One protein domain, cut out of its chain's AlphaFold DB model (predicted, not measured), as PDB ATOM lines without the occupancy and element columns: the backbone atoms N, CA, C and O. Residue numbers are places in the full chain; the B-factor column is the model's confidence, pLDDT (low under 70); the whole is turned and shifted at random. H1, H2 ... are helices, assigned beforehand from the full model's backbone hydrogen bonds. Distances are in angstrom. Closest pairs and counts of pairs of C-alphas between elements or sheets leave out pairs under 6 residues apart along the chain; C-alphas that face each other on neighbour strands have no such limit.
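This is residues 46 to 180 of the 182 residues of an uncharacterized protein of Clostridium sp. USBA 49 (UniProt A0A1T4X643). Helices H1, H2, H4 and H6 make a rod-shaped up-and-down bundle, with shorter H3 and H5 near opposite ends. All helix, the printed part has 135 residues with six named helices. It is loose, spanning 60 by 28 by 18 A, radius of gyration of the C-alphas 17.7 A.

Begin at H1, residues 46 to 63: with H2, residues 67 to 91, it forms a hairpin, C-alphas 63 and 69 closest at 3.8 A. H3, residues 95 to 102, touches residues 84 to 88 of H2. The hub, H4, residues 106 to 133, touches H1, H2, H5, residues 139 to 149, and H6, residues 151 to 180. In H1, H2, H3 and H5 every O i to N i+4 pair is within hydrogen-bond range; in H4 23 of 24, in H6 21 of 26.

Find C-alpha 46 at (17.284, -36.133, -5.489); H6, 40.6 A long, ends at C-alpha 180, (37.706, -32.464, -16.214).

The printed part has no cut. pLDDT is under 70 at 24 residues, among them 172 to 180.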
ATOM      1  N   LEU A  46      18.322 -35.211  -5.937       69.50
ATOM      2  CA  LEU A  46      17.284 -36.133  -5.489       69.50
ATOM      3  C   LEU A  46      17.397 -37.507  -6.167       69.50
ATOM      4  O   LEU A  46      17.156 -38.529  -5.528       69.50
ATOM      5  N   ASN A  47      17.822 -37.550  -7.431       68.56
ATOM      6  CA  ASN A  47      18.035 -38.806  -8.150       68.56
ATOM      7  C   ASN A  47      19.269 -39.547  -7.622       68.56
ATOM      8  O   ASN A  47      19.208 -40.761  -7.427       68.56
ATOM      9  N   ILE A  48      20.350 -38.816  -7.321       69.00
ATOM     10  CA  ILE A  48      21.543 -39.366  -6.654       69.00
ATOM     11  C   ILE A  48      21.144 -39.982  -5.311       69.00
ATOM     12  O   ILE A  48      21.441 -41.146  -5.035       69.00
ATOM     13  N   PHE A  49      20.395 -39.225  -4.506       75.31
ATOM     14  CA  PHE A  49      19.920 -39.682  -3.209       75.31
ATOM     15  C   PHE A  49      19.085 -40.963  -3.315       75.31
ATOM     16  O   PHE A  49      19.342 -41.923  -2.591       75.31
ATOM     17  N   ILE A  50      18.110 -41.016  -4.231       74.06
ATOM     18  CA  ILE A  50      17.241 -42.191  -4.401       74.06
ATOM     19  C   ILE A  50      18.051 -43.430  -4.788       74.06
ATOM     20  O   ILE A  50      17.777 -44.509  -4.261       74.06
ATOM     21  N   ILE A  51      19.035 -43.300  -5.680       71.88
ATOM     22  CA  ILE A  51      19.867 -44.426  -6.121       71.88
ATOM     23  C   ILE A  51      20.688 -44.972  -4.950       71.88
ATOM     24  O   ILE A  51      20.604 -46.169  -4.654       71.88
ATOM     25  N   ASN A  52      21.411 -44.101  -4.246       73.81
ATOM     26  CA  ASN A  52      22.284 -44.503  -3.143       73.81
ATOM     27  C   ASN A  52      21.465 -45.075  -1.979       73.81
ATOM     28  O   ASN A  52      21.759 -46.157  -1.469       73.81
ATOM     29  N   TYR A  53      20.353 -44.422  -1.635       76.38
ATOM     30  CA  TYR A  53      19.437 -44.904  -0.604       76.38
ATOM     31  C   TYR A  53      18.817 -46.258  -0.965       76.38
ATOM     32  O   TYR A  53      18.734 -47.143  -0.117       76.38
ATOM     33  N   SER A  54      18.416 -46.467  -2.222       72.75
ATOM     34  CA  SER A  54      17.843 -47.747  -2.666       72.75
ATOM     35  C   SER A  54      18.862 -48.887  -2.607       72.75
ATOM     36  O   SER A  54      18.513 -49.996  -2.190       72.75
ATOM     37  N   SER A  55      20.119 -48.616  -2.978       76.00
ATOM     38  CA  SER A  55      21.227 -49.573  -2.868       76.00
ATOM     39  C   SER A  55      21.446 -50.007  -1.414       76.00
ATOM     40  O   SER A  55      21.448 -51.204  -1.107       76.00
ATOM     41  N   ASP A  56      21.510 -49.049  -0.489       77.69
ATOM     42  CA  ASP A  56      21.697 -49.334   0.933       77.69
ATOM     43  C   ASP A  56      20.493 -50.045   1.552       77.69
ATOM     44  O   ASP A  56      20.665 -50.995   2.317       77.69
ATOM     45  N   MET A  57      19.263 -49.672   1.187       82.69
ATOM     46  CA  MET A  57      18.067 -50.392   1.639       82.69
ATOM     47  C   MET A  57      18.079 -51.856   1.186       82.69
ATOM     48  O   MET A  57      17.710 -52.745   1.961       82.69
ATOM     49  N   PHE A  58      18.543 -52.132  -0.034       80.31
ATOM     50  CA  PHE A  58      18.707 -53.500  -0.515       80.31
ATOM     51  C   PHE A  58      19.755 -54.272   0.302       80.31
ATOM     52  O   PHE A  58      19.500 -55.400   0.732       80.31
ATOM     53  N   LEU A  59      20.903 -53.658   0.599       79.94
ATOM     54  CA  LEU A  59      21.923 -54.267   1.457       79.94
ATOM     55  C   LEU A  59      21.409 -54.515   2.881       79.94
ATOM     56  O   LEU A  59      21.698 -55.560   3.463       79.94
ATOM     57  N   ILE A  60      20.599 -53.617   3.442       85.12
ATOM     58  CA  ILE A  60      19.985 -53.799   4.764       85.12
ATOM     59  C   ILE A  60      19.018 -54.981   4.770       85.12
ATOM     60  O   ILE A  60      19.034 -55.771   5.717       85.12
ATOM     61  N   LEU A  61      18.215 -55.148   3.714       83.12
ATOM     62  CA  LEU A  61      17.368 -56.331   3.558       83.12
ATOM     63  C   LEU A  61      18.215 -57.610   3.547       83.12
ATOM     64  O   LEU A  61      17.867 -58.571   4.230       83.12
ATOM     65  N   LEU A  62      19.366 -57.601   2.865       80.25
ATOM     66  CA  LEU A  62      20.306 -58.725   2.893       80.25
ATOM     67  C   LEU A  62      20.944 -58.941   4.277       80.25
ATOM     68  O   LEU A  62      21.183 -60.081   4.680       80.25
ATOM     69  N   CYS A  63      21.186 -57.875   5.042       83.62
ATOM     70  CA  CYS A  63      21.716 -57.947   6.408       83.62
ATOM     71  C   CYS A  63      20.776 -58.652   7.385       83.62
ATOM     72  O   CYS A  63      21.252 -59.276   8.336       83.62
ATOM     73  N   LEU A  64      19.465 -58.655   7.126       83.38
ATOM     74  CA  LEU A  64      18.511 -59.462   7.893       83.38
ATOM     75  C   LEU A  64      18.752 -60.973   7.746       83.38
ATOM     76  O   LEU A  64      18.189 -61.750   8.516       83.38
ATOM     77  N   PHE A  65      19.628 -61.397   6.832       79.81
ATOM     78  CA  PHE A  65      20.068 -62.784   6.654       79.81
ATOM     79  C   PHE A  65      21.435 -63.079   7.281       79.81
ATOM     80  O   PHE A  65      22.021 -64.134   7.036       79.81
ATOM     81  N   GLY A  66      21.962 -62.162   8.096       79.75
ATOM     82  CA  GLY A  66      23.216 -62.349   8.813       79.75
ATOM     83  C   GLY A  66      24.408 -62.434   7.860       79.75
ATOM     84  O   GLY A  66      24.783 -61.427   7.261       79.75
ATOM     85  N   ILE A  67      24.991 -63.629   7.712       77.56
ATOM     86  CA  ILE A  67      26.254 -63.872   6.985       77.56
ATOM     87  C   ILE A  67      26.182 -63.415   5.522       77.56
ATOM     88  O   ILE A  67      27.156 -62.869   5.009       77.56
ATOM     89  N   ILE A  68      25.038 -63.587   4.853       79.19
ATOM     90  CA  ILE A  68      24.878 -63.154   3.455       79.19
ATOM     91  C   ILE A  68      25.044 -61.638   3.345       79.19
ATOM     92  O   ILE A  68      25.827 -61.168   2.523       79.19
ATOM     93  N   GLY A  69      24.351 -60.875   4.193       78.94
ATOM     94  CA  GLY A  69      24.500 -59.424   4.214       78.94
ATOM     95  C   GLY A  69      25.911 -58.990   4.591       78.94
ATOM     96  O   GLY A  69      26.433 -58.072   3.976       78.94
ATOM     97  N   PHE A  70      26.579 -59.701   5.508       81.25
ATOM     98  CA  PHE A  70      27.971 -59.411   5.865       81.25
ATOM     99  C   PHE A  70      28.888 -59.496   4.644       81.25
ATOM    100  O   PHE A  70      29.653 -58.570   4.375       81.25
ATOM    101  N   LEU A  71      28.794 -60.597   3.893       79.19
ATOM    102  CA  LEU A  71      29.600 -60.817   2.695       79.19
ATOM    103  C   LEU A  71      29.251 -59.816   1.591       79.19
ATOM    104  O   LEU A  71      30.158 -59.268   0.973       79.19
ATOM    105  N   ALA A  72      27.961 -59.539   1.374       78.31
ATOM    106  CA  ALA A  72      27.504 -58.582   0.372       78.31
ATOM    107  C   ALA A  72      28.021 -57.165   0.666       78.31
ATOM    108  O   ALA A  72      28.676 -56.567  -0.183       78.31
ATOM    109  N   THR A  73      27.811 -56.658   1.883       79.31
ATOM    110  CA  THR A  73      28.265 -55.320   2.288       79.31
ATOM    111  C   THR A  73      29.792 -55.215   2.294       79.31
ATOM    112  O   THR A  73      30.339 -54.215   1.833       79.31
ATOM    113  N   SER A  74      30.501 -56.260   2.738       79.19
ATOM    114  CA  SER A  74      31.972 -56.297   2.680       79.19
ATOM    115  C   SER A  74      32.486 -56.266   1.239       79.19
ATOM    116  O   SER A  74      33.438 -55.549   0.938       79.19
ATOM    117  N   ASN A  75      31.840 -57.002   0.330       78.81
ATOM    118  CA  ASN A  75      32.186 -56.989  -1.087       78.81
ATOM    119  C   ASN A  75      31.950 -55.608  -1.717       78.81
ATOM    120  O   ASN A  75      32.785 -55.153  -2.497       78.81
ATOM    121  N   THR A  76      30.867 -54.912  -1.355       78.31
ATOM    122  CA  THR A  76      30.609 -53.535  -1.806       78.31
ATOM    123  C   THR A  76      31.710 -52.579  -1.345       78.31
ATOM    124  O   THR A  76      32.250 -51.847  -2.169       78.31
ATOM    125  N   LEU A  77      32.128 -52.648  -0.073       76.75
ATOM    126  CA  LEU A  77      33.233 -51.835   0.457       76.75
ATOM    127  C   LEU A  77      34.558 -52.089  -0.284       76.75
ATOM    128  O   LEU A  77      35.265 -51.147  -0.643       76.75
ATOM    129  N   ILE A  78      34.886 -53.357  -0.559       75.56
ATOM    130  CA  ILE A  78      36.086 -53.727  -1.328       75.56
ATOM    131  C   ILE A  78      35.981 -53.219  -2.773       75.56
ATOM    132  O   ILE A  78      36.948 -52.688  -3.324       75.56
ATOM    133  N   THR A  79      34.807 -53.351  -3.391       75.69
ATOM    134  CA  THR A  79      34.571 -52.915  -4.774       75.69
ATOM    135  C   THR A  79      34.720 -51.400  -4.900       75.69
ATOM    136  O   THR A  79      35.438 -50.947  -5.789       75.69
ATOM    137  N   LEU A  80      34.156 -50.625  -3.969       74.75
ATOM    138  CA  LEU A  80      34.363 -49.175  -3.883       74.75
ATOM    139  C   LEU A  80      35.857 -48.834  -3.801       74.75
ATOM    140  O   LEU A  80      36.364 -48.077  -4.627       74.75
ATOM    141  N   GLY A  81      36.596 -49.462  -2.881       73.12
ATOM    142  CA  GLY A  81      38.039 -49.236  -2.748       73.12
ATOM    143  C   GLY A  81      38.824 -49.536  -4.032       73.12
ATOM    144  O   GLY A  81      39.653 -48.735  -4.466       73.12
ATOM    145  N   THR A  82      38.544 -50.663  -4.693       74.31
ATOM    146  CA  THR A  82      39.227 -51.036  -5.947       74.31
ATOM    147  C   THR A  82      38.878 -50.111  -7.116       74.31
ATOM    148  O   THR A  82      39.763 -49.773  -7.904       74.31
ATOM    149  N   GLN A  83      37.633 -49.638  -7.217       69.12
ATOM    150  CA  GLN A  83      37.217 -48.691  -8.256       69.12
ATOM    151  C   GLN A  83      37.975 -47.364  -8.157       69.12
ATOM    152  O   GLN A  83      38.425 -46.847  -9.181       69.12
ATOM    153  N   ILE A  84      38.217 -46.863  -6.941       73.69
ATOM    154  CA  ILE A  84      39.019 -45.651  -6.709       73.69
ATOM    155  C   ILE A  84      40.444 -45.827  -7.254       73.69
ATOM    156  O   ILE A  84      40.965 -44.951  -7.949       73.69
ATOM    157  N   HIS A  85      41.063 -46.984  -7.002       71.62
ATOM    158  CA  HIS A  85      42.387 -47.301  -7.540       71.62
ATOM    159  C   HIS A  85      42.397 -47.383  -9.072       71.62
ATOM    160  O   HIS A  85      43.310 -46.852  -9.705       71.62
ATOM    161  N   ILE A  86      41.379 -47.993  -9.686       72.19
ATOM    162  CA  ILE A  86      41.264 -48.080 -11.150       72.19
ATOM    163  C   ILE A  86      41.148 -46.683 -11.771       72.19
ATOM    164  O   ILE A  86      41.808 -46.404 -12.773       72.19
ATOM    165  N   VAL A  87      40.337 -45.798 -11.184       66.69
ATOM    166  CA  VAL A  87      40.188 -44.410 -11.650       66.69
ATOM    167  C   VAL A  87      41.509 -43.649 -11.524       66.69
ATOM    168  O   VAL A  87      41.899 -42.959 -12.464       66.69
ATOM    169  N   SER A  88      42.241 -43.834 -10.421       72.44
ATOM    170  CA  SER A  88      43.564 -43.226 -10.225       72.44
ATOM    171  C   SER A  88      44.558 -43.615 -11.313       72.44
ATOM    172  O   SER A  88      45.212 -42.741 -11.880       72.44
ATOM    173  N   ILE A  89      44.616 -44.903 -11.654       75.31
ATOM    174  CA  ILE A  89      45.499 -45.407 -12.710       75.31
ATOM    175  C   ILE A  89      45.075 -44.857 -14.077       75.31
ATOM    176  O   ILE A  89      45.918 -44.381 -14.831       75.31
ATOM    177  N   LYS A  90      43.775 -44.890 -14.400       70.81
ATOM    178  CA  LYS A  90      43.265 -44.466 -15.716       70.81
ATOM    179  C   LYS A  90      43.420 -42.970 -15.976       70.81
ATOM    180  O   LYS A  90      43.719 -42.591 -17.102       70.81
ATOM    181  N   LEU A  91      43.197 -42.134 -14.964       72.00
ATOM    182  CA  LEU A  91      43.270 -40.675 -15.099       72.00
ATOM    183  C   LEU A  91      44.664 -40.113 -14.790       72.00
ATOM    184  O   LEU A  91      44.868 -38.908 -14.906       72.00
ATOM    185  N   ASN A  92      45.618 -40.959 -14.383       77.19
ATOM    186  CA  ASN A  92      46.940 -40.548 -13.903       77.19
ATOM    187  C   ASN A  92      46.866 -39.477 -12.790       77.19
ATOM    188  O   ASN A  92      47.710 -38.585 -12.680       77.19
ATOM    189  N   ILE A  93      45.818 -39.550 -11.962       75.62
ATOM    190  CA  ILE A  93      45.616 -38.662 -10.816       75.62
ATOM    191  C   ILE A  93      46.106 -39.404  -9.570       75.62
ATOM    192  O   ILE A  93      45.667 -40.534  -9.336       75.62
ATOM    193  N   PRO A  94      46.969 -38.801  -8.729       77.50
ATOM    194  CA  PRO A  94      47.410 -39.429  -7.491       77.50
ATOM    195  C   PRO A  94      46.228 -39.817  -6.593       77.50
ATOM    196  O   PRO A  94      45.331 -39.000  -6.374       77.50
ATOM    197  N   ILE A  95      46.261 -41.029  -6.024       70.25
ATOM    198  CA  ILE A  95      45.179 -41.587  -5.189       70.25
ATOM    199  C   ILE A  95      44.749 -40.603  -4.100       70.25
ATOM    200  O   ILE A  95      43.559 -40.410  -3.913       70.25
ATOM    201  N   TYR A  96      45.681 -39.917  -3.431       74.75
ATOM    202  CA  TYR A  96      45.343 -38.972  -2.362       74.75
ATOM    203  C   TYR A  96      44.490 -37.780  -2.833       74.75
ATOM    204  O   TYR A  96      43.711 -37.259  -2.043       74.75
ATOM    205  N   LYS A  97      44.589 -37.350  -4.103       66.06
ATOM    206  CA  LYS A  97      43.730 -36.287  -4.661       66.06
ATOM    207  C   LYS A  97      42.334 -36.809  -4.968       66.06
ATOM    208  O   LYS A  97      41.358 -36.136  -4.664       66.06
ATOM    209  N   LEU A  98      42.245 -38.011  -5.538       64.56
ATOM    210  CA  LEU A  98      40.966 -38.686  -5.763       64.56
ATOM    211  C   LEU A  98      40.266 -38.972  -4.445       64.56
ATOM    212  O   LEU A  98      39.098 -38.653  -4.307       64.56
ATOM    213  N   VAL A  99      41.001 -39.492  -3.466       64.44
ATOM    214  CA  VAL A  99      40.525 -39.690  -2.103       64.44
ATOM    215  C   VAL A  99      40.131 -38.357  -1.486       64.44
ATOM    216  O   VAL A  99      39.086 -38.325  -0.886       64.44
ATOM    217  N   ALA A 100      40.845 -37.244  -1.674       61.53
ATOM    218  CA  ALA A 100      40.410 -35.947  -1.137       61.53
ATOM    219  C   ALA A 100      39.086 -35.438  -1.746       61.53
ATOM    220  O   ALA A 100      38.256 -34.899  -1.018       61.53
ATOM    221  N   VAL A 101      38.865 -35.636  -3.052       60.03
ATOM    222  CA  VAL A 101      37.597 -35.294  -3.731       60.03
ATOM    223  C   VAL A 101      36.477 -36.250  -3.308       60.03
ATOM    224  O   VAL A 101      35.377 -35.818  -2.983       60.03
ATOM    225  N   LEU A 102      36.776 -37.546  -3.234       60.19
ATOM    226  CA  LEU A 102      35.864 -38.574  -2.743       60.19
ATOM    227  C   LEU A 102      35.657 -38.492  -1.228       60.19
ATOM    228  O   LEU A 102      34.641 -38.948  -0.751       60.19
ATOM    229  N   CYS A 103      36.550 -37.902  -0.440       56.91
ATOM    230  CA  CYS A 103      36.432 -37.826   1.019       56.91
ATOM    231  C   CYS A 103      35.309 -36.890   1.456       56.91
ATOM    232  O   CYS A 103      34.874 -36.990   2.595       56.91
ATOM    233  N   ILE A 104      34.845 -36.003   0.575       59.06
ATOM    234  CA  ILE A 104      33.703 -35.120   0.834       59.06
ATOM    235  C   ILE A 104      32.364 -35.849   0.592       59.06
ATOM    236  O   ILE A 104      31.340 -35.349   1.022       59.06
ATOM    237  N   HIS A 105      32.371 -37.015  -0.068       60.84
ATOM    238  CA  HIS A 105      31.165 -37.741  -0.508       60.84
ATOM    239  C   HIS A 105      31.168 -39.228  -0.084       60.84
ATOM    240  O   HIS A 105      30.269 -39.756   0.563       60.84
ATOM    241  N   GLY A 106      32.245 -39.933  -0.405       64.44
ATOM    242  CA  GLY A 106      32.472 -41.328  -0.065       64.44
ATOM    243  C   GLY A 106      32.691 -41.571   1.425       64.44
ATOM    244  O   GLY A 106      32.585 -42.715   1.849       64.44
ATOM    245  N   ILE A 107      32.962 -40.547   2.251       73.44
ATOM    246  CA  ILE A 107      33.003 -40.761   3.704       73.44
ATOM    247  C   ILE A 107      31.599 -41.001   4.262       73.44
ATOM    248  O   ILE A 107      31.451 -41.875   5.113       73.44
ATOM    249  N   GLU A 108      30.566 -40.309   3.766       77.50
ATOM    250  CA  GLU A 108      29.195 -40.566   4.216       77.50
ATOM    251  C   GLU A 108      28.712 -41.939   3.759       77.50
ATOM    252  O   GLU A 108      28.155 -42.677   4.570       77.50
ATOM    253  N   GLU A 109      28.979 -42.315   2.505       73.56
ATOM    254  CA  GLU A 109      28.607 -43.627   1.966       73.56
ATOM    255  C   GLU A 109      29.357 -44.764   2.679       73.56
ATOM    256  O   GLU A 109      28.756 -45.756   3.087       73.56
ATOM    257  N   VAL A 110      30.659 -44.607   2.942       82.25
ATOM    258  CA  VAL A 110      31.431 -45.593   3.717       82.25
ATOM    259  C   VAL A 110      30.909 -45.696   5.149       82.25
ATOM    260  O   VAL A 110      30.781 -46.805   5.670       82.25
ATOM    261  N   VAL A 111      30.563 -44.579   5.797       86.81
ATOM    262  CA  VAL A 111      29.977 -44.603   7.146       86.81
ATOM    263  C   VAL A 111      28.589 -45.255   7.127       86.81
ATOM    264  O   VAL A 111      28.302 -46.073   8.004       86.81
ATOM    265  N   ALA A 112      27.755 -44.977   6.123       87.69
ATOM    266  CA  ALA A 112      26.466 -45.638   5.935       87.69
ATOM    267  C   ALA A 112      26.648 -47.156   5.764       87.69
ATOM    268  O   ALA A 112      26.054 -47.931   6.516       87.69
ATOM    269  N   LEU A 113      27.568 -47.591   4.899       86.38
ATOM    270  CA  LEU A 113      27.908 -49.002   4.695       86.38
ATOM    271  C   LEU A 113      28.464 -49.674   5.959       86.38
ATOM    272  O   LEU A 113      28.154 -50.836   6.220       86.38
ATOM    273  N   ILE A 114      29.229 -48.964   6.793       88.88
ATOM    274  CA  ILE A 114      29.668 -49.467   8.106       88.88
ATOM    275  C   ILE A 114      28.465 -49.683   9.035       88.88
ATOM    276  O   ILE A 114      28.396 -50.696   9.738       88.88
ATOM    277  N   ILE A 115      27.477 -48.781   9.030       92.12
ATOM    278  CA  ILE A 115      26.235 -48.966   9.795       92.12
ATOM    279  C   ILE A 115      25.458 -50.171   9.255       92.12
ATOM    280  O   ILE A 115      24.989 -50.986  10.055       92.12
ATOM    281  N   VAL A 116      25.369 -50.342   7.933       90.00
ATOM    282  CA  VAL A 116      24.759 -51.523   7.299       90.00
ATOM    283  C   VAL A 116      25.477 -52.807   7.731       90.00
ATOM    284  O   VAL A 116      24.835 -53.752   8.194       90.00
ATOM    285  N   LEU A 117      26.811 -52.820   7.721       90.25
ATOM    286  CA  LEU A 117      27.610 -53.949   8.198       90.25
ATOM    287  C   LEU A 117      27.329 -54.253   9.679       90.25
ATOM    288  O   LEU A 117      27.182 -55.414  10.060       90.25
ATOM    289  N   SER A 118      27.167 -53.222  10.515       93.06
ATOM    290  CA  SER A 118      26.801 -53.394  11.927       93.06
ATOM    291  C   SER A 118      25.429 -54.055  12.110       93.06
ATOM    292  O   SER A 118      25.226 -54.793  13.072       93.06
ATOM    293  N   ILE A 119      24.471 -53.807  11.202       93.00
ATOM    294  CA  ILE A 119      23.166 -54.488  11.208       93.00
ATOM    295  C   ILE A 119      23.382 -55.978  10.968       93.00
ATOM    296  O   ILE A 119      22.846 -56.794  11.712       93.00
ATOM    297  N   SER A 120      24.199 -56.337   9.978       89.38
ATOM    298  CA  SER A 120      24.517 -57.739   9.712       89.38
ATOM    299  C   SER A 120      25.178 -58.420  10.917       89.38
ATOM    300  O   SER A 120      24.752 -59.507  11.309       89.38
ATOM    301  N   VAL A 121      26.149 -57.771  11.567       91.69
ATOM    302  CA  VAL A 121      26.822 -58.312  12.762       91.69
ATOM    303  C   VAL A 121      25.843 -58.526  13.922       91.69
ATOM    304  O   VAL A 121      25.873 -59.578  14.569       91.69
ATOM    305  N   ASP A 122      24.933 -57.580  14.165       91.94
ATOM    306  CA  ASP A 122      23.882 -57.732  15.180       91.94
ATOM    307  C   ASP A 122      23.003 -58.961  14.894       91.94
ATOM    308  O   ASP A 122      22.710 -59.754  15.793       91.94
ATOM    309  N   ILE A 123      22.620 -59.161  13.631       91.50
ATOM    310  CA  ILE A 123      21.802 -60.299  13.208       91.50
ATOM    311  C   ILE A 123      22.571 -61.626  13.310       91.50
ATOM    312  O   ILE A 123      22.023 -62.606  13.819       91.50
ATOM    313  N   ILE A 124      23.846 -61.671  12.908       89.00
ATOM    314  CA  ILE A 124      24.716 -62.849  13.086       89.00
ATOM    315  C   ILE A 124      24.813 -63.216  14.567       89.00
ATOM    316  O   ILE A 124      24.731 -64.391  14.926       89.00
ATOM    317  N   THR A 125      24.922 -62.217  15.442       90.00
ATOM    318  CA  THR A 125      24.971 -62.431  16.892       90.00
ATOM    319  C   THR A 125      23.672 -63.057  17.405       90.00
ATOM    320  O   THR A 125      23.710 -63.986  18.214       90.00
ATOM    321  N   LEU A 126      22.509 -62.619  16.907       89.94
ATOM    322  CA  LEU A 126      21.222 -63.250  17.227       89.94
ATOM    323  C   LEU A 126      21.153 -64.701  16.737       89.94
ATOM    324  O   LEU A 126      20.670 -65.574  17.461       89.94
ATOM    325  N   TRP A 127      21.666 -64.976  15.536       86.81
ATOM    326  CA  TRP A 127      21.742 -66.333  14.992       86.81
ATOM    327  C   TRP A 127      22.633 -67.230  15.839       86.81
ATOM    328  O   TRP A 127      22.228 -68.336  16.192       86.81
ATOM    329  N   TYR A 128      23.807 -66.736  16.226       84.69
ATOM    330  CA  TYR A 128      24.728 -67.442  17.106       84.69
ATOM    331  C   TYR A 128      24.061 -67.794  18.441       84.69
ATOM    332  O   TYR A 128      24.061 -68.959  18.846       84.69
ATOM    333  N   LYS A 129      23.400 -66.820  19.079       85.75
ATOM    334  CA  LYS A 129      22.687 -67.032  20.346       85.75
ATOM    335  C   LYS A 129      21.544 -68.043  20.241       85.75
ATOM    336  O   LYS A 129      21.282 -68.803  21.171       85.75
ATOM    337  N   TYR A 130      20.857 -68.076  19.104       84.75
ATOM    338  CA  TYR A 130      19.749 -69.001  18.871       84.75
ATOM    339  C   TYR A 130      20.203 -70.427  18.520       84.75
ATOM    340  O   TYR A 130      19.585 -71.399  18.966       84.75
ATOM    341  N   LEU A 131      21.251 -70.566  17.701       82.50
ATOM    342  CA  LEU A 131      21.706 -71.855  17.170       82.50
ATOM    343  C   LEU A 131      22.704 -72.553  18.093       82.50
ATOM    344  O   LEU A 131      22.595 -73.764  18.300       82.50
ATOM    345  N   ILE A 132      23.658 -71.798  18.641       83.44
ATOM    346  CA  ILE A 132      24.806 -72.343  19.368       83.44
ATOM    347  C   ILE A 132      24.529 -72.349  20.867       83.44
ATOM    348  O   ILE A 132      24.452 -73.420  21.470       83.44
ATOM    349  N   THR A 133      24.318 -71.175  21.465       80.00
ATOM    350  CA  THR A 133      24.189 -71.064  22.928       80.00
ATOM    351  C   THR A 133      22.781 -71.393  23.432       80.00
ATOM    352  O   THR A 133      22.608 -71.686  24.610       80.00
ATOM    353  N   ASN A 134      21.777 -71.428  22.542       79.50
ATOM    354  CA  ASN A 134      20.352 -71.572  22.882       79.50
ATOM    355  C   ASN A 134      19.881 -70.574  23.965       79.50
ATOM    356  O   ASN A 134      18.915 -70.847  24.672       79.50
ATOM    357  N   GLU A 135      20.525 -69.406  24.070       78.38
ATOM    358  CA  GLU A 135      20.146 -68.336  25.010       78.38
ATOM    359  C   GLU A 135      18.787 -67.719  24.664       78.38
ATOM    360  O   GLU A 135      18.118 -67.117  25.503       78.38
ATOM    361  N   VAL A 136      18.375 -67.856  23.405       78.06
ATOM    362  CA  VAL A 136      17.163 -67.256  22.863       78.06
ATOM    363  C   VAL A 136      16.131 -68.342  22.573       78.06
ATOM    364  O   VAL A 136      16.365 -69.238  21.760       78.06
ATOM    365  N   GLY A 137      14.946 -68.225  23.181       70.75
ATOM    366  CA  GLY A 137      13.851 -69.181  22.984       70.75
ATOM    367  C   GLY A 137      13.250 -69.165  21.570       70.75
ATOM    368  O   GLY A 137      12.896 -70.215  21.038       70.75
ATOM    369  N   SER A 138      13.164 -67.991  20.932       81.44
ATOM    370  CA  SER A 138      12.630 -67.836  19.572       81.44
ATOM    371  C   SER A 138      13.357 -66.741  18.798       81.44
ATOM    372  O   SER A 138      13.291 -65.567  19.168       81.44
ATOM    373  N   LEU A 139      13.993 -67.123  17.682       80.50
ATOM    374  CA  LEU A 139      14.665 -66.197  16.765       80.50
ATOM    375  C   LEU A 139      13.707 -65.114  16.252       80.50
ATOM    376  O   LEU A 139      14.060 -63.942  16.211       80.50
ATOM    377  N   PHE A 140      12.465 -65.491  15.937       82.38
ATOM    378  CA  PHE A 140      11.449 -64.569  15.426       82.38
ATOM    379  C   PHE A 140      11.100 -63.459  16.430       82.38
ATOM    380  O   PHE A 140      10.930 -62.300  16.050       82.38
ATOM    381  N   CYS A 141      11.025 -63.791  17.723       85.62
ATOM    382  CA  CYS A 141      10.747 -62.810  18.772       85.62
ATOM    383  C   CYS A 141      11.877 -61.776  18.880       85.62
ATOM    384  O   CYS A 141      11.613 -60.574  18.933       85.62
ATOM    385  N   GLU A 142      13.133 -62.226  18.845       86.81
ATOM    386  CA  GLU A 142      14.288 -61.324  18.901       86.81
ATOM    387  C   GLU A 142      14.441 -60.485  17.634       86.81
ATOM    388  O   GLU A 142      14.733 -59.295  17.728       86.81
ATOM    389  N   TYR A 143      14.134 -61.044  16.463       85.75
ATOM    390  CA  TYR A 143      14.028 -60.275  15.221       85.75
ATOM    391  C   TYR A 143      12.999 -59.154  15.340       85.75
ATOM    392  O   TYR A 143      13.295 -58.002  15.032       85.75
ATOM    393  N   LYS A 144      11.798 -59.464  15.839       86.19
ATOM    394  CA  LYS A 144      10.742 -58.464  16.027       86.19
ATOM    395  C   LYS A 144      11.180 -57.355  16.987       86.19
ATOM    396  O   LYS A 144      10.931 -56.183  16.712       86.19
ATOM    397  N   LYS A 145      11.854 -57.701  18.090       90.12
ATOM    398  CA  LYS A 145      12.422 -56.717  19.028       90.12
ATOM    399  C   LYS A 145      13.500 -55.861  18.363       90.12
ATOM    400  O   LYS A 145      13.488 -54.645  18.531       90.12
ATOM    401  N   TYR A 146      14.402 -56.473  17.596       91.94
ATOM    402  CA  TYR A 146      15.461 -55.769  16.875       91.94
ATOM    403  C   TYR A 146      14.890 -54.768  15.861       91.94
ATOM    404  O   TYR A 146      15.249 -53.590  15.887       91.94
ATOM    405  N   ILE A 147      13.946 -55.217  15.028       90.06
ATOM    406  CA  ILE A 147      13.280 -54.391  14.012       90.06
ATOM    407  C   ILE A 147      12.495 -53.245  14.655       90.06
ATOM    408  O   ILE A 147      12.469 -52.151  14.110       90.06
ATOM    409  N   LYS A 148      11.872 -53.463  15.819       91.19
ATOM    410  CA  LYS A 148      11.099 -52.417  16.499       91.19
ATOM    411  C   LYS A 148      11.982 -51.393  17.218       91.19
ATOM    412  O   LYS A 148      11.661 -50.212  17.203       91.19
ATOM    413  N   ASN A 149      13.064 -51.838  17.858       90.62
ATOM    414  CA  ASN A 149      13.783 -51.013  18.835       90.62
ATOM    415  C   ASN A 149      15.138 -50.486  18.338       90.62
ATOM    416  O   ASN A 149      15.586 -49.456  18.827       90.62
ATOM    417  N   LYS A 150      15.818 -51.190  17.420       91.25
ATOM    418  CA  LYS A 150      17.190 -50.850  16.988       91.25
ATOM    419  C   LYS A 150      17.275 -50.431  15.524       91.25
ATOM    420  O   LYS A 150      17.922 -49.434  15.215       91.25
ATOM    421  N   LEU A 151      16.627 -51.179  14.629       91.19
ATOM    422  CA  LEU A 151      16.696 -50.927  13.187       91.19
ATOM    423  C   LEU A 151      16.223 -49.516  12.772       91.19
ATOM    424  O   LEU A 151      16.923 -48.907  11.966       91.19
ATOM    425  N   PRO A 152      15.131 -48.940  13.322       93.88
ATOM    426  CA  PRO A 152      14.621 -47.648  12.859       93.88
ATOM    427  C   PRO A 152      15.609 -46.506  13.100       93.88
ATOM    428  O   PRO A 152      15.774 -45.643  12.246       93.88
ATOM    429  N   PHE A 153      16.319 -46.536  14.229       93.25
ATOM    430  CA  PHE A 153      17.345 -45.544  14.541       93.25
ATOM    431  C   PHE A 153      18.525 -45.621  13.564       93.25
ATOM    432  O   PHE A 153      18.980 -44.598  13.062       93.25
ATOM    433  N   LYS A 154      18.984 -46.835  13.230       93.25
ATOM    434  CA  LYS A 154      20.049 -47.026  12.233       93.25
ATOM    435  C   LYS A 154      19.616 -46.567  10.837       93.25
ATOM    436  O   LYS A 154      20.387 -45.893  10.167       93.25
ATOM    437  N   LEU A 155      18.382 -46.881  10.432       92.44
ATOM    438  CA  LEU A 155      17.804 -46.420   9.163       92.44
ATOM    439  C   LEU A 155      17.737 -44.893   9.088       92.44
ATOM    440  O   LEU A 155      18.080 -44.315   8.065       92.44
ATOM    441  N   PHE A 156      17.344 -44.243  10.181       93.56
ATOM    442  CA  PHE A 156      17.301 -42.788  10.262       93.56
ATOM    443  C   PHE A 156      18.692 -42.153  10.109       93.56
ATOM    444  O   PHE A 156      18.838 -41.177   9.378       93.56
ATOM    445  N   ILE A 157      19.726 -42.727  10.737       93.38
ATOM    446  CA  ILE A 157      21.106 -42.244  10.570       93.38
ATOM    447  C   ILE A 157      21.571 -42.414   9.120       93.38
ATOM    448  O   ILE A 157      22.112 -41.470   8.555       93.38
ATOM    449  N   ILE A 158      21.335 -43.584   8.514       91.69
ATOM    450  CA  ILE A 158      21.682 -43.845   7.105       91.69
ATOM    451  C   ILE A 158      20.986 -42.833   6.191       91.69
ATOM    452  O   ILE A 158      21.634 -42.236   5.338       91.69
ATOM    453  N   PHE A 159      19.693 -42.581   6.410       91.81
ATOM    454  CA  PHE A 159      18.942 -41.581   5.656       91.81
ATOM    455  C   PHE A 159      19.594 -40.195   5.738       91.81
ATOM    456  O   PHE A 159      19.828 -39.578   4.705       91.81
ATOM    457  N   ILE A 160      19.914 -39.714   6.946       91.69
ATOM    458  CA  ILE A 160      20.538 -38.395   7.132       91.69
ATOM    459  C   ILE A 160      21.905 -38.330   6.452       91.69
ATOM    460  O   ILE A 160      22.182 -37.355   5.758       91.69
ATOM    461  N   LEU A 161      22.746 -39.351   6.644       89.75
ATOM    462  CA  LEU A 161      24.086 -39.401   6.056       89.75
ATOM    463  C   LEU A 161      24.022 -39.336   4.534       89.75
ATOM    464  O   LEU A 161      24.690 -38.500   3.937       89.75
ATOM    465  N   LEU A 162      23.177 -40.162   3.918       86.69
ATOM    466  CA  LEU A 162      23.025 -40.179   2.468       86.69
ATOM    467  C   LEU A 162      22.391 -38.889   1.947       86.69
ATOM    468  O   LEU A 162      22.797 -38.395   0.905       86.69
ATOM    469  N   PHE A 163      21.436 -38.304   2.671       86.75
ATOM    470  CA  PHE A 163      20.811 -37.048   2.264       86.75
ATOM    471  C   PHE A 163      21.817 -35.891   2.253       86.75
ATOM    472  O   PHE A 163      21.904 -35.154   1.272       86.75
ATOM    473  N   ILE A 164      22.613 -35.757   3.318       85.62
ATOM    474  CA  ILE A 164      23.681 -34.752   3.399       85.62
ATOM    475  C   ILE A 164      24.758 -35.038   2.347       85.62
ATOM    476  O   ILE A 164      25.141 -34.122   1.620       85.62
ATOM    477  N   GLY A 165      25.187 -36.295   2.216       81.69
ATOM    478  CA  GLY A 165      26.188 -36.708   1.235       81.69
ATOM    479  C   GLY A 165      25.761 -36.408  -0.202       81.69
ATOM    480  O   GLY A 165      26.553 -35.880  -0.973       81.69
ATOM    481  N   SER A 166      24.492 -36.628  -0.560       78.38
ATOM    482  CA  SER A 166      23.964 -36.287  -1.889       78.38
ATOM    483  C   SER A 166      23.872 -34.777  -2.137       78.38
ATOM    484  O   SER A 166      24.093 -34.330  -3.262       78.38
ATOM    485  N   ILE A 167      23.577 -33.973  -1.108       81.31
ATOM    486  CA  ILE A 167      23.639 -32.506  -1.209       81.31
ATOM    487  C   ILE A 167      25.083 -32.069  -1.477       81.31
ATOM    488  O   ILE A 167      25.333 -31.306  -2.411       81.31
ATOM    489  N   LEU A 168      26.037 -32.561  -0.685       76.38
ATOM    490  CA  LEU A 168      27.452 -32.230  -0.846       76.38
ATOM    491  C   LEU A 168      27.983 -32.684  -2.208       76.38
ATOM    492  O   LEU A 168      28.673 -31.918  -2.876       76.38
ATOM    493  N   GLU A 169      27.605 -33.874  -2.665       70.94
ATOM    494  CA  GLU A 169      27.984 -34.397  -3.977       70.94
ATOM    495  C   GLU A 169      27.492 -33.495  -5.114       70.94
ATOM    496  O   GLU A 169      28.270 -33.126  -5.997       70.94
ATOM    497  N   TYR A 170      26.230 -33.067  -5.064       72.81
ATOM    498  CA  TYR A 170      25.668 -32.183  -6.079       72.81
ATOM    499  C   TYR A 170      26.374 -30.819  -6.124       72.81
ATOM    500  O   TYR A 170      26.727 -30.339  -7.199       72.81
ATOM    501  N   PHE A 171      26.622 -30.195  -4.968       70.94
ATOM    502  CA  PHE A 171      27.187 -28.841  -4.921       70.94
ATOM    503  C   PHE A 171      28.718 -28.784  -5.030       70.94
ATOM    504  O   PHE A 171      29.252 -27.748  -5.427       70.94
ATOM    505  N   VAL A 172      29.435 -29.859  -4.685       66.88
ATOM    506  CA  VAL A 172      30.909 -29.884  -4.650       66.88
ATOM    507  C   VAL A 172      31.495 -30.726  -5.780       66.88
ATOM    508  O   VAL A 172      32.449 -30.291  -6.424       66.88
ATOM    509  N   SER A 173      30.939 -31.907  -6.053       60.16
ATOM    510  CA  SER A 173      31.539 -32.864  -6.991       60.16
ATOM    511  C   SER A 173      31.167 -32.568  -8.441       60.16
ATOM    512  O   SER A 173      32.052 -32.572  -9.299       60.16
ATOM    513  N   VAL A 174      29.896 -32.256  -8.726       63.12
ATOM    514  CA  VAL A 174      29.421 -31.978 -10.100       63.12
ATOM    515  C   VAL A 174      30.259 -30.883 -10.791       63.12
ATOM    516  O   VAL A 174      30.807 -31.156 -11.859       63.12
ATOM    517  N   PRO A 175      30.530 -29.713 -10.171       60.56
ATOM    518  CA  PRO A 175      31.319 -28.659 -10.818       60.56
ATOM    519  C   PRO A 175      32.795 -29.021 -11.046       60.56
ATOM    520  O   PRO A 175      33.457 -28.438 -11.908       60.56
ATOM    521  N   ILE A 176      33.347 -29.936 -10.241       56.31
ATOM    522  CA  ILE A 176      34.730 -30.404 -10.380       56.31
ATOM    523  C   ILE A 176      34.812 -31.345 -11.578       56.31
ATOM    524  O   ILE A 176      35.658 -31.144 -12.443       56.31
ATOM    525  N   PHE A 177      33.929 -32.339 -11.664       53.00
ATOM    526  CA  PHE A 177      33.950 -33.308 -12.758       53.00
ATOM    527  C   PHE A 177      33.552 -32.695 -14.107       53.00
ATOM    528  O   PHE A 177      34.176 -33.045 -15.107       53.00
ATOM    529  N   ASP A 178      32.651 -31.710 -14.138       54.03
ATOM    530  CA  ASP A 178      32.327 -30.958 -15.363       54.03
ATOM    531  C   ASP A 178      33.548 -30.241 -15.964       54.03
ATOM    532  O   ASP A 178      33.663 -30.108 -17.180       54.03
ATOM    533  N   LYS A 179      34.514 -29.823 -15.133       48.75
ATOM    534  CA  LYS A 179      35.760 -29.189 -15.599       48.75
ATOM    535  C   LYS A 179      36.806 -30.162 -16.143       48.75
ATOM    536  O   LYS A 179      37.732 -29.706 -16.808       48.75
ATOM    537  N   TYR A 180      36.706 -31.455 -15.836       47.25
ATOM    538  CA  TYR A 180      37.706 -32.464 -16.214       47.25
ATOM    539  C   TYR A 180      37.173 -33.527 -17.195       47.25
ATOM    540  O   TYR A 180      37.946 -34.387 -17.611       47.25
TER     541      TYR A 180